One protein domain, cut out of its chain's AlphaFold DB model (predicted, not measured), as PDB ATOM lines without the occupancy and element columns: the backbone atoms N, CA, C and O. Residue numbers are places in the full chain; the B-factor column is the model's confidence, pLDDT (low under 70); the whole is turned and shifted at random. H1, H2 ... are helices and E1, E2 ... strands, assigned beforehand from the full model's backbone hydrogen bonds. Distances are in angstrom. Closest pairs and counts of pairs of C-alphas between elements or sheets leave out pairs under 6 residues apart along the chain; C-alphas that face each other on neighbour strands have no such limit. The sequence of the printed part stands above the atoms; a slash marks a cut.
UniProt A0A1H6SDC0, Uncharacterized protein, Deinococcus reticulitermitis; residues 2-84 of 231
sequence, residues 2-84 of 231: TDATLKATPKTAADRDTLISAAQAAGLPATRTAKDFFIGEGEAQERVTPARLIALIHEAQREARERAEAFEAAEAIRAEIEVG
ATOM      1  N   THR A   2      41.256 -40.942 -41.024       36.06
ATOM      2  CA  THR A   2      40.288 -41.134 -39.934       36.06
ATOM      3  C   THR A   2      39.159 -40.112 -39.989       36.06
ATOM      4  O   THR A   2      39.420 -38.912 -39.963       36.06
ATOM      5  N   ASP A   3      37.929 -40.619 -40.030       42.28
ATOM      6  CA  ASP A   3      36.669 -39.883 -39.946       42.28
ATOM      7  C   ASP A   3      36.535 -39.282 -38.535       42.28
ATOM      8  O   ASP A   3      35.944 -39.852 -37.615       42.28
ATOM      9  N   ALA A   4      37.257 -38.184 -38.300       55.66
ATOM     10  CA  ALA A   4      37.272 -37.501 -37.021       55.66
ATOM     11  C   ALA A   4      35.933 -36.782 -36.852       55.66
ATOM     12  O   ALA A   4      35.705 -35.717 -37.422       55.66
ATOM     13  N   THR A   5      35.041 -37.375 -36.059       67.25
ATOM     14  CA  THR A   5      33.724 -36.810 -35.757       67.25
ATOM     15  C   THR A   5      33.876 -35.391 -35.204       67.25
ATOM     16  O   THR A   5      34.408 -35.188 -34.108       67.25
ATOM     17  N   LEU A   6      33.414 -34.395 -35.966       74.56
ATOM     18  CA  LEU A   6      33.477 -32.991 -35.571       74.56
ATOM     19  C   LEU A   6      32.631 -32.768 -34.313       74.56
ATOM     20  O   LEU A   6      31.422 -32.995 -34.293       74.56
ATOM     21  N   LYS A   7      33.272 -32.316 -33.233       75.00
ATOM     22  CA  LYS A   7      32.594 -32.088 -31.953       75.00
ATOM     23  C   LYS A   7      31.906 -30.728 -31.948       75.00
ATOM     24  O   LYS A   7      32.565 -29.701 -32.090       75.00
ATOM     25  N   ALA A   8      30.608 -30.714 -31.645       68.38
ATOM     26  CA  ALA A   8      29.814 -29.487 -31.500       68.38
ATOM     27  C   ALA A   8      30.297 -28.558 -30.371       68.38
ATOM     28  O   ALA A   8      29.994 -27.365 -30.367       68.38
ATOM     29  N   THR A   9      31.058 -29.085 -29.410       79.81
ATOM     30  CA  THR A   9      31.633 -28.314 -28.302       79.81
ATOM     31  C   THR A   9      33.123 -28.647 -28.166       79.81
ATOM     32  O   THR A   9      33.494 -29.478 -27.333       79.81
ATOM     33  N   PRO A  10      33.998 -28.060 -29.003       80.38
ATOM     34  CA  PRO A  10      35.425 -28.357 -28.973       80.38
ATOM     35  C   PRO A  10      36.057 -27.758 -27.709       80.38
ATOM     36  O   PRO A  10      36.103 -26.539 -27.529       80.38
ATOM     37  N   LYS A  11      36.520 -28.625 -26.799       84.88
ATOM     38  CA  LYS A  11      37.064 -28.216 -25.490       84.88
ATOM     39  C   LYS A  11      38.580 -28.033 -25.521       84.88
ATOM     40  O   LYS A  11      39.112 -27.214 -24.774       84.88
ATOM     41  N   THR A  12      39.271 -28.773 -26.385       88.81
ATOM     42  CA  THR A  12      40.735 -28.740 -26.499       88.81
ATOM     43  C   THR A  12      41.188 -27.889 -27.684       88.81
ATOM     44  O   THR A  12      40.425 -27.660 -28.620       88.81
ATOM     45  N   ALA A  13      42.440 -27.415 -27.669       85.50
ATOM     46  CA  ALA A  13      43.013 -26.719 -28.824       85.50
ATOM     47  C   ALA A  13      43.017 -27.612 -30.077       85.50
ATOM     48  O   ALA A  13      42.589 -27.154 -31.129       85.50
ATOM     49  N   ALA A  14      43.359 -28.895 -29.919       87.06
ATOM     50  CA  ALA A  14      43.359 -29.882 -30.995       87.06
ATOM     51  C   ALA A  14      41.968 -30.090 -31.623       87.06
ATOM     52  O   ALA A  14      41.858 -30.158 -32.846       87.06
ATOM     53  N   ASP A  15      40.891 -30.125 -30.824       86.38
ATOM     54  CA  ASP A  15      39.525 -30.218 -31.368       86.38
ATOM     55  C   ASP A  15      39.177 -28.972 -32.204       86.38
ATOM     56  O   ASP A  15      38.534 -29.071 -33.247       86.38
ATOM     57  N   ARG A  16      39.605 -27.785 -31.750       86.94
ATOM     58  CA  ARG A  16      39.365 -26.523 -32.464       86.94
ATOM     59  C   ARG A  16      40.175 -26.438 -33.757       86.94
ATOM     60  O   ARG A  16      39.641 -25.972 -34.757       86.94
ATOM     61  N   ASP A  17      41.426 -26.893 -33.746       89.12
ATOM     62  CA  ASP A  17      42.267 -26.982 -34.945       89.12
ATOM     63  C   ASP A  17      41.689 -27.964 -35.959       89.12
ATOM     64  O   ASP A  17      41.559 -27.618 -37.127       89.12
ATOM     65  N   THR A  18      41.223 -29.128 -35.501       89.44
ATOM     66  CA  THR A  18      40.530 -30.107 -36.355       89.44
ATOM     67  C   THR A  18      39.322 -29.481 -37.056       89.44
ATOM     68  O   THR A  18      39.120 -29.687 -38.251       89.44
ATOM     69  N   LEU A  19      38.535 -28.673 -36.336       88.31
ATOM     70  CA  LEU A  19      37.368 -27.999 -36.901       88.31
ATOM     71  C   LEU A  19      37.744 -26.926 -37.939       88.31
ATOM     72  O   LEU A  19      37.074 -26.811 -38.962       88.31
ATOM     73  N   ILE A  20      38.824 -26.174 -37.709       92.81
ATOM     74  CA  ILE A  20      39.340 -25.200 -38.685       92.81
ATOM     75  C   ILE A  20      39.899 -25.900 -39.923       92.81
ATOM     76  O   ILE A  20      39.568 -25.505 -41.037       92.81
ATOM     77  N   SER A  21      40.680 -26.967 -39.752       91.31
ATOM     78  CA  SER A  21      41.195 -27.752 -40.876       91.31
ATOM     79  C   SER A  21      40.066 -28.354 -41.714       91.31
ATOM     80  O   SER A  21      40.146 -28.333 -42.939       91.31
ATOM     81  N   ALA A  22      38.985 -28.828 -41.086       87.12
ATOM     82  CA  ALA A  22      37.808 -29.317 -41.803       87.12
ATOM     83  C   ALA A  22      37.081 -28.205 -42.581       87.12
ATOM     84  O   ALA A  22      36.650 -28.434 -43.709       87.12
ATOM     85  N   ALA A  23      36.984 -26.997 -42.017       87.25
ATOM     86  CA  ALA A  23      36.436 -25.834 -42.715       87.25
ATOM     87  C   ALA A  23      37.271 -25.430 -43.931       87.25
ATOM     88  O   ALA A  23      36.721 -25.255 -45.015       87.25
ATOM     89  N   GLN A  24      38.590 -25.370 -43.777       89.81
ATOM     90  CA  GLN A  24      39.502 -25.049 -44.873       89.81
ATOM     91  C   GLN A  24      39.473 -26.118 -45.971       89.81
ATOM     92  O   GLN A  24      39.425 -25.780 -47.150       89.81
ATOM     93  N   ALA A  25      39.417 -27.405 -45.604       86.50
ATOM     94  CA  ALA A  25      39.261 -28.502 -46.561       86.50
ATOM     95  C   ALA A  25      37.922 -28.445 -47.320       86.50
ATOM     96  O   ALA A  25      37.846 -28.888 -48.462       86.50
ATOM     97  N   ALA A  26      36.882 -27.878 -46.707       82.88
ATOM     98  CA  ALA A  26      35.596 -27.612 -47.346       82.88
ATOM     99  C   ALA A  26      35.563 -26.286 -48.138       82.88
ATOM    100  O   ALA A  26      34.509 -25.907 -48.636       82.88
ATOM    101  N   GLY A  27      36.689 -25.571 -48.254       86.50
ATOM    102  CA  GLY A  27      36.787 -24.311 -48.998       86.50
ATOM    103  C   GLY A  27      36.275 -23.077 -48.248       86.50
ATOM    104  O   GLY A  27      36.080 -22.031 -48.860       86.50
ATOM    105  N   LEU A  28      36.054 -23.170 -46.934       87.75
ATOM    106  CA  LEU A  28      35.626 -22.039 -46.112       87.75
ATOM    107  C   LEU A  28      36.851 -21.311 -45.530       87.75
ATOM    108  O   LEU A  28      37.663 -21.951 -44.850       87.75
ATOM    109  N   PRO A  29      36.980 -19.981 -45.709       90.06
ATOM    110  CA  PRO A  29      38.050 -19.193 -45.104       90.06
ATOM    111  C   PRO A  29      37.766 -19.010 -43.609       90.06
ATOM    112  O   PRO A  29      37.218 -18.000 -43.172       90.06
ATOM    113  N   ALA A  30      38.079 -20.038 -42.821       91.06
ATOM    114  CA  ALA A  30      37.843 -20.062 -41.386       91.06
ATOM    115  C   ALA A  30      39.141 -19.858 -40.598       91.06
ATOM    116  O   ALA A  30      40.182 -20.449 -40.899       91.06
ATOM    117  N   THR A  31      39.055 -19.058 -39.538       92.00
ATOM    118  CA  THR A  31      40.139 -18.841 -38.572       92.00
ATOM    119  C   THR A  31      39.613 -18.956 -37.141       92.00
ATOM    120  O   THR A  31      38.405 -18.955 -36.894       92.00
ATOM    121  N   ARG A  32      40.515 -19.106 -36.164       91.06
ATOM    122  CA  ARG A  32      40.151 -19.164 -34.742       91.06
ATOM    123  C   ARG A  32      41.092 -18.346 -33.875       91.06
ATOM    124  O   ARG A  32      42.271 -18.201 -34.180       91.06
ATOM    125  N   THR A  33      40.587 -17.937 -32.719       88.19
ATOM    126  CA  THR A  33      41.394 -17.498 -31.577       88.19
ATOM    127  C   THR A  33      41.400 -18.591 -30.498       88.19
ATOM    128  O   THR A  33      41.063 -19.755 -30.744       88.19
ATOM    129  N   ALA A  34      41.806 -18.251 -29.271       83.62
ATOM    130  CA  ALA A  34      41.732 -19.170 -28.137       83.62
ATOM    131  C   ALA A  34      40.283 -19.519 -27.737       83.62
ATOM    132  O   ALA A  34      40.054 -20.591 -27.174       83.62
ATOM    133  N   LYS A  35      39.325 -18.618 -28.000       80.44
ATOM    134  CA  LYS A  35      37.934 -18.727 -27.527       80.44
ATOM    135  C   LYS A  35      36.895 -18.709 -28.645       80.44
ATOM    136  O   LYS A  35      35.814 -19.252 -28.443       80.44
ATOM    137  N   ASP A  36      37.228 -18.135 -29.798       88.19
ATOM    138  CA  ASP A  36      36.258 -17.810 -30.841       88.19
ATOM    139  C   ASP A  36      36.661 -18.350 -32.211       88.19
ATOM    140  O   ASP A  36      37.837 -18.616 -32.468       88.19
ATOM    141  N   PHE A  37      35.664 -18.493 -33.081       90.62
ATOM    142  CA  PHE A  37      35.805 -18.904 -34.474       90.62
ATOM    143  C   PHE A  37      35.299 -17.791 -35.380       90.62
ATOM    144  O   PHE A  37      34.350 -17.091 -35.028       90.62
ATOM    145  N   PHE A  38      35.918 -17.654 -36.545       91.31
ATOM    146  CA  PHE A  38      35.613 -16.615 -37.513       91.31
ATOM    147  C   PHE A  38      35.569 -17.199 -38.920       91.31
ATOM    148  O   PHE A  38      36.323 -18.124 -39.227       91.31
ATOM    149  N   ILE A  39      34.697 -16.653 -39.764       90.88
ATOM    150  CA  ILE A  39      34.615 -16.955 -41.195       90.88
ATOM    151  C   ILE A  39      34.757 -15.649 -41.973       90.88
ATOM    152  O   ILE A  39      34.147 -14.649 -41.607       90.88
ATOM    153  N   GLY A  40      35.550 -15.670 -43.041       86.44
ATOM    154  CA  GLY A  40      35.820 -14.522 -43.902       86.44
ATOM    155  C   GLY A  40      37.296 -14.129 -43.906       86.44
ATOM    156  O   GLY A  40      38.121 -14.663 -43.160       86.44
ATOM    157  N   GLU A  41      37.631 -13.165 -44.756       83.00
ATOM    158  CA  GLU A  41      38.999 -12.687 -44.950       83.00
ATOM    159  C   GLU A  41      39.141 -11.232 -44.489       83.00
ATOM    160  O   GLU A  41      38.254 -10.403 -44.699       83.00
ATOM    161  N   GLY A  42      40.274 -10.920 -43.853       78.69
ATOM    162  CA  GLY A  42      40.608  -9.559 -43.433       78.69
ATOM    163  C   GLY A  42      39.578  -8.939 -42.485       78.69
ATOM    164  O   GLY A  42      39.232  -9.518 -41.459       78.69
ATOM    165  N   GLU A  43      39.106  -7.741 -42.824       73.12
ATOM    166  CA  GLU A  43      38.179  -6.956 -41.995       73.12
ATOM    167  C   GLU A  43      36.715  -7.419 -42.098       73.12
ATOM    168  O   GLU A  43      35.888  -7.021 -41.281       73.12
ATOM    169  N   ALA A  44      36.385  -8.298 -43.052       80.12
ATOM    170  CA  ALA A  44      35.034  -8.830 -43.257       80.12
ATOM    171  C   ALA A  44      34.768 -10.132 -42.471       80.12
ATOM    172  O   ALA A  44      33.920 -10.936 -42.857       80.12
ATOM    173  N   GLN A  45      35.512 -10.374 -41.389       87.12
ATOM    174  CA  GLN A  45      35.381 -11.591 -40.593       87.12
ATOM    175  C   GLN A  45      34.135 -11.574 -39.702       87.12
ATOM    176  O   GLN A  45      33.975 -10.723 -38.828       87.12
ATOM    177  N   GLU A  46      33.286 -12.583 -39.864       90.88
ATOM    178  CA  GLU A  46      32.126 -12.826 -39.015       90.88
ATOM    179  C   GLU A  46      32.480 -13.833 -37.919       90.88
ATOM    180  O   GLU A  46      32.957 -14.937 -38.194       90.88
ATOM    181  N   ARG A  47      32.212 -13.479 -36.658       92.31
ATOM    182  CA  ARG A  47      32.347 -14.410 -35.533       92.31
ATOM    183  C   ARG A  47      31.228 -15.446 -35.578       92.31
ATOM    184  O   ARG A  47      30.053 -15.100 -35.499       92.31
ATOM    185  N   VAL A  48      31.594 -16.722 -35.582       91.19
ATOM    186  CA  VAL A  48      30.653 -17.844 -35.632       91.19
ATOM    187  C   VAL A  48      30.797 -18.764 -34.426       91.19
ATOM    188  O   VAL A  48      31.853 -18.877 -33.802       91.19
ATOM    189  N   THR A  49      29.712 -19.455 -34.084       91.38
ATOM    190  CA  THR A  49      29.754 -20.520 -33.077       91.38
ATOM    191  C   THR A  49      30.295 -21.818 -33.692       91.38
ATOM    192  O   THR A  49      30.144 -22.030 -34.898       91.38
ATOM    193  N   PRO A  50      30.859 -22.744 -32.890       87.62
ATOM    194  CA  PRO A  50      31.325 -24.036 -33.401       87.62
ATOM    195  C   PRO A  50      30.225 -24.824 -34.124       87.62
ATOM    196  O   PRO A  50      30.458 -25.379 -35.191       87.62
ATOM    197  N   ALA A  51      29.002 -24.824 -33.584       84.38
ATOM    198  CA  ALA A  51      27.861 -25.496 -34.203       84.38
ATOM    199  C   ALA A  51      27.484 -24.878 -35.560       84.38
ATOM    200  O   ALA A  51      27.174 -25.606 -36.503       84.38
ATOM    201  N   ARG A  52      27.552 -23.545 -35.681       87.69
ATOM    202  CA  ARG A  52      27.314 -22.855 -36.954       87.69
ATOM    203  C   ARG A  52      28.398 -23.186 -37.976       87.69
ATOM    204  O   ARG A  52      28.063 -23.449 -39.125       87.69
ATOM    205  N   LEU A  53      29.662 -23.231 -37.553       86.62
ATOM    206  CA  LEU A  53      30.780 -23.608 -38.413       86.62
ATOM    207  C   LEU A  53      30.629 -25.049 -38.935       86.62
ATOM    208  O   LEU A  53      30.774 -25.268 -40.129       86.62
ATOM    209  N   ILE A  54      30.234 -26.007 -38.089       87.31
ATOM    210  CA  ILE A  54      29.957 -27.396 -38.513       87.31
ATOM    211  C   ILE A  54      28.836 -27.456 -39.556       87.31
ATOM    212  O   ILE A  54      28.962 -28.161 -40.556       87.31
ATOM    213  N   ALA A  55      27.749 -26.706 -39.352       83.94
ATOM    214  CA  ALA A  55      26.653 -26.666 -40.316       83.94
ATOM    215  C   ALA A  55      27.116 -26.152 -41.692       83.94
ATOM    216  O   ALA A  55      26.750 -26.735 -42.709       83.94
ATOM    217  N   LEU A  56      27.958 -25.113 -41.710       85.75
ATOM    218  CA  LEU A  56      28.526 -24.554 -42.940       85.75
ATOM    219  C   LEU A  56      29.495 -25.527 -43.624       85.75
ATOM    220  O   LEU A  56      29.466 -25.651 -44.843       85.75
ATOM    221  N   ILE A  57      30.299 -26.271 -42.857       86.06
ATOM    222  CA  ILE A  57      31.171 -27.331 -43.394       86.06
ATOM    223  C   ILE A  57      30.341 -28.399 -44.110       86.06
ATOM    224  O   ILE A  57      30.652 -28.765 -45.238       86.06
ATOM    225  N   HIS A  58      29.277 -28.893 -43.472       84.81
ATOM    226  CA  HIS A  58      28.422 -29.918 -44.070       84.81
ATOM    227  C   HIS A  58      27.711 -29.414 -45.329       84.81
ATOM    228  O   HIS A  58      27.538 -30.174 -46.282       84.81
ATOM    229  N   GLU A  59      27.299 -28.148 -45.337       82.75
ATOM    230  CA  GLU A  59      26.698 -27.501 -46.501       82.75
ATOM    231  C   GLU A  59      27.690 -27.406 -47.664       82.75
ATOM    232  O   GLU A  59      27.389 -27.909 -48.746       82.75
ATOM    233  N   ALA A  60      28.897 -26.890 -47.420       79.56
ATOM    234  CA  ALA A  60      29.948 -26.789 -48.431       79.56
ATOM    235  C   ALA A  60      30.380 -28.168 -48.967       79.56
ATOM    236  O   ALA A  60      30.549 -28.354 -50.169       79.56
ATOM    237  N   GLN A  61      30.485 -29.180 -48.101       83.44
ATOM    238  CA  GLN A  61      30.786 -30.557 -48.512       83.44
ATOM    239  C   GLN A  61      29.655 -31.217 -49.304       83.44
ATOM    240  O   GLN A  61      29.905 -32.132 -50.091       83.44
ATOM    241  N   ARG A  62      28.399 -30.831 -49.064       79.94
ATOM    242  CA  ARG A  62      27.269 -31.306 -49.866       79.94
ATOM    243  C   ARG A  62      27.307 -30.659 -51.247       79.94
ATOM    244  O   ARG A  62      27.256 -31.381 -52.230       79.94
ATOM    245  N   GLU A  63      27.497 -29.344 -51.315       73.19
ATOM    246  CA  GLU A  63      27.605 -28.615 -52.584       73.19
ATOM    247  C   GLU A  63      28.789 -29.106 -53.432       73.19
ATOM    248  O   GLU A  63      28.649 -29.323 -54.633       73.19
ATOM    249  N   ALA A  64      29.943 -29.367 -52.810       70.81
ATOM    250  CA  ALA A  64      31.102 -29.928 -53.501       70.81
ATOM    251  C   ALA A  64      30.827 -31.327 -54.082       70.81
ATOM    252  O   ALA A  64      31.269 -31.619 -55.192       70.81
ATOM    253  N   ARG A  65      30.078 -32.176 -53.364       72.88
ATOM    254  CA  ARG A  65      29.667 -33.503 -53.856       72.88
ATOM    255  C   ARG A  65      28.654 -33.402 -54.988       72.88
ATOM    256  O   ARG A  65      28.869 -34.012 -56.024       72.88
ATOM    257  N   GLU A  66      27.631 -32.568 -54.838       71.31
ATOM    258  CA  GLU A  66      26.639 -32.315 -55.891       71.31
ATOM    259  C   GLU A  66      27.306 -31.771 -57.167       71.31
ATOM    260  O   GLU A  66      26.968 -32.175 -58.278       71.31
ATOM    261  N   ARG A  67      28.307 -30.894 -57.024       66.00
ATOM    262  CA  ARG A  67      29.083 -30.377 -58.156       66.00
ATOM    263  C   ARG A  67      29.966 -31.445 -58.805       66.00
ATOM    264  O   ARG A  67      30.100 -31.434 -60.026       66.00
ATOM    265  N   ALA A  68      30.565 -32.341 -58.019       66.00
ATOM    266  CA  ALA A  68      31.347 -33.460 -58.542       66.00
ATOM    267  C   ALA A  68      30.457 -34.461 -59.298       66.00
ATOM    268  O   ALA A  68      30.787 -34.827 -60.420       66.00
ATOM    269  N   GLU A  69      29.293 -34.808 -58.746       66.19
ATOM    270  CA  GLU A  69      28.295 -35.672 -59.394       66.19
ATOM    271  C   GLU A  69      27.757 -35.046 -60.691       66.19
ATOM    272  O   GLU A  69      27.589 -35.732 -61.696       66.19
ATOM    273  N   ALA A  70      27.541 -33.726 -60.715       59.00
ATOM    274  CA  ALA A  70      27.146 -33.015 -61.931       59.00
ATOM    275  C   ALA A  70      28.246 -33.022 -63.006       59.00
ATOM    276  O   ALA A  70      27.941 -33.094 -64.196       59.00
ATOM    277  N   PHE A  71      29.516 -32.947 -62.601       61.69
ATOM    278  CA  PHE A  71      30.644 -33.013 -63.528       61.69
ATOM    279  C   PHE A  71      30.831 -34.430 -64.089       61.69
ATOM    280  O   PHE A  71      30.986 -34.577 -65.297       61.69
ATOM    281  N   GLU A  72      30.715 -35.463 -63.252       64.75
ATOM    282  CA  GLU A  72      30.753 -36.871 -63.675       64.75
ATOM    283  C   GLU A  72      29.585 -37.211 -64.616       64.75
ATOM    284  O   GLU A  72      29.777 -37.845 -65.653       64.75
ATOM    285  N   ALA A  73      28.378 -36.709 -64.331       57.56
ATOM    286  CA  ALA A  73      27.230 -36.857 -65.224       57.56
ATOM    287  C   ALA A  73      27.439 -36.146 -66.575       57.56
ATOM    288  O   ALA A  73      27.058 -36.678 -67.617       57.56
ATOM    289  N   ALA A  74      28.058 -34.961 -66.581       55.28
ATOM    290  CA  ALA A  74      28.384 -34.246 -67.815       55.28
ATOM    291  C   ALA A  74      29.472 -34.962 -68.636       55.28
ATOM    292  O   ALA A  74      29.402 -34.985 -69.865       55.28
ATOM    293  N   GLU A  75      30.456 -35.570 -67.972       62.34
ATOM    294  CA  GLU A  75      31.510 -36.358 -68.615       62.34
ATOM    295  C   GLU A  75      30.961 -37.663 -69.212       62.34
ATOM    296  O   GLU A  75      31.292 -37.993 -70.349       62.34
ATOM    297  N   ALA A  76      30.036 -38.339 -68.521       59.09
ATOM    298  CA  ALA A  76      29.341 -39.515 -69.047       59.09
ATOM    299  C   ALA A  76      28.529 -39.199 -70.317       59.09
ATOM    300  O   ALA A  76      28.604 -39.942 -71.293       59.09
ATOM    301  N   ILE A  77      27.819 -38.064 -70.347       55.91
ATOM    302  CA  ILE A  77      27.086 -37.609 -71.543       55.91
ATOM    303  C   ILE A  77      28.053 -37.313 -72.695       55.91
ATOM    304  O   ILE A  77      27.775 -37.645 -73.846       55.91
ATOM    305  N   ARG A  78      29.206 -36.697 -72.407       53.47
ATOM    306  CA  ARG A  78      30.210 -36.390 -73.432       53.47
ATOM    307  C   ARG A  78      30.836 -37.657 -74.022       53.47
ATOM    308  O   ARG A  78      31.002 -37.723 -75.235       53.47
ATOM    309  N   ALA A  79      31.117 -38.660 -73.191       57.56
ATOM    310  CA  ALA A  79      31.619 -39.957 -73.640       57.56
ATOM    311  C   ALA A  79      30.583 -40.731 -74.478       57.56
ATOM    312  O   ALA A  79      30.955 -41.436 -75.410       57.56
ATOM    313  N   GLU A  80      29.286 -40.580 -74.194       54.22
ATOM    314  CA  GLU A  80      28.211 -41.214 -74.969       54.22
ATOM    315  C   GLU A  80      28.029 -40.573 -76.361       54.22
ATOM    316  O   GLU A  80      27.710 -41.269 -77.322       54.22
ATOM    317  N   ILE A  81      28.304 -39.268 -76.499       56.41
ATOM    318  CA  ILE A  81      28.289 -38.558 -77.793       56.41
ATOM    319  C   ILE A  81      29.493 -38.956 -78.664       56.41
ATOM    320  O   ILE A  81      29.332 -39.161 -79.864       56.41
ATOM    321  N   GLU A  82      30.678 -39.129 -78.074       49.28
ATOM    322  CA  GLU A  82      31.911 -39.469 -78.810       49.28
ATOM    323  C   GLU A  82      31.897 -40.897 -79.398       49.28
ATOM    324  O   GLU A  82      32.588 -41.174 -80.372       49.28
ATOM    325  N   VAL A  83      31.059 -41.801 -78.874       54.88
ATOM    326  CA  VAL A  83      30.883 -43.171 -79.406       54.88
ATOM    327  C   VAL A  83      29.847 -43.233 -80.550       54.88
ATOM    328  O   VAL A  83      29.741 -44.251 -81.230       54.88
ATOM    329  N   GLY A  84      29.090 -42.156 -80.800       45.06
ATOM    330  CA  GLY A  84      27.995 -42.114 -81.781       45.06
ATOM    331  C   GLY A  84      28.299 -41.449 -83.133       45.06
ATOM    332  O   GLY A  84      27.406 -41.393 -83.975       45.06
TER     333      GLY A  84
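AT A GLANCE: This is residues 2 to 84 of the 231 residues of an uncharacterized protein of Deinococcus reticulitermitis (UniProt A0A1H6SDC0). Picture a small compact head with one long straight arm: the head is a little three-stranded sheet, E1 E2 E3, with helix H1 packed over it, and the first part of the long helix H2 packs on both. The rest of H2 and the last two residues, residues 65 to 84, stick out from the head and make the length of the whole. The printed part has 83 residues, with two named helices and three named strands in the order H1 E1 E2 E3 H2; the sheet has the order E1 - E2 - E3, antiparallel throughout, and the class is mostly helix. The whole is only just loose, close to extended, with a radius of gyration of the C-alphas of 17.3 A, and its outline is flat, spanning 60 by 32 by 15 A.

HOW THE PARTS SIT: Go along from Thr 2 to H1, residues 13 to 25, and then to the strands E1, residues 30 to 32, E2, residues 37 to 39, and E3, residues 46 to 48. H1 is on the sheet at a height of 7.4 A, its local plane fitted to 6 C-alphas of the sheet, only just enough. It lies over E1 and runs along the strands, at 0 degrees to E1 on the local plane; their closest C-alphas, those of Ile 20 and Ala 30, are 6.0 A apart. H1 and E2 are near each other, with 6 pairs of C-alphas within 10 A. The strands form a meander, each the antiparallel neighbour of the one before. In the hairpin E1 and E2, at 155 degrees, look at N 31 and O 38, 2.9 A apart and within hydrogen-bond range. In the hairpin E2 and E3, at 134 degrees, find N 39 and O 46, 2.9 A, and N 48 and O 37, 2.8 A, also within that range. Next comes H2, residues 50 to 82, which is on the sheet too: two layers, helices on one face of a sheet. The closest C-alphas of E2 and H2 are those of Phe 37 and Pro 50, 6.9 A apart. H1, with residues 19 to 23 alone, and H2, with residues 53 to 57 alone, touch; their closest C-alphas, those of Ala 23 and Ile 57, are 5.5 A apart. They run the same way at a shallow tilt of 30 degrees. In H1 and H2 every O i to N i+4 pair is within hydrogen-bond range.

IN THESE COORDINATES: Find C-alpha 13 at (43.013, -26.719, -28.824); from there H1 runs 18.2 A to C-alpha 25. E1 and E2 are each 7.1 A long and E3 is 6.2 A. Then find C-alpha 50 at (31.325, -24.036, -33.401), where H2 begins; it runs 48.0 A to C-alpha 82 at (31.911, -39.469, -78.810).

THE WHOLE: The C-alphas of Ala 34 and Gly 84, the two farthest apart, are 59.9 A from each other. Without residues 65 to 84, which stand free, the body spans 34 by 29 by 15 A. The printed part has no cut; the link E2 to E3 is short, and the other links are tight. The mean pLDDT of the printed part is 77.4, with residues 2 to 5, residue 8 and residues 67 to 84 under 70.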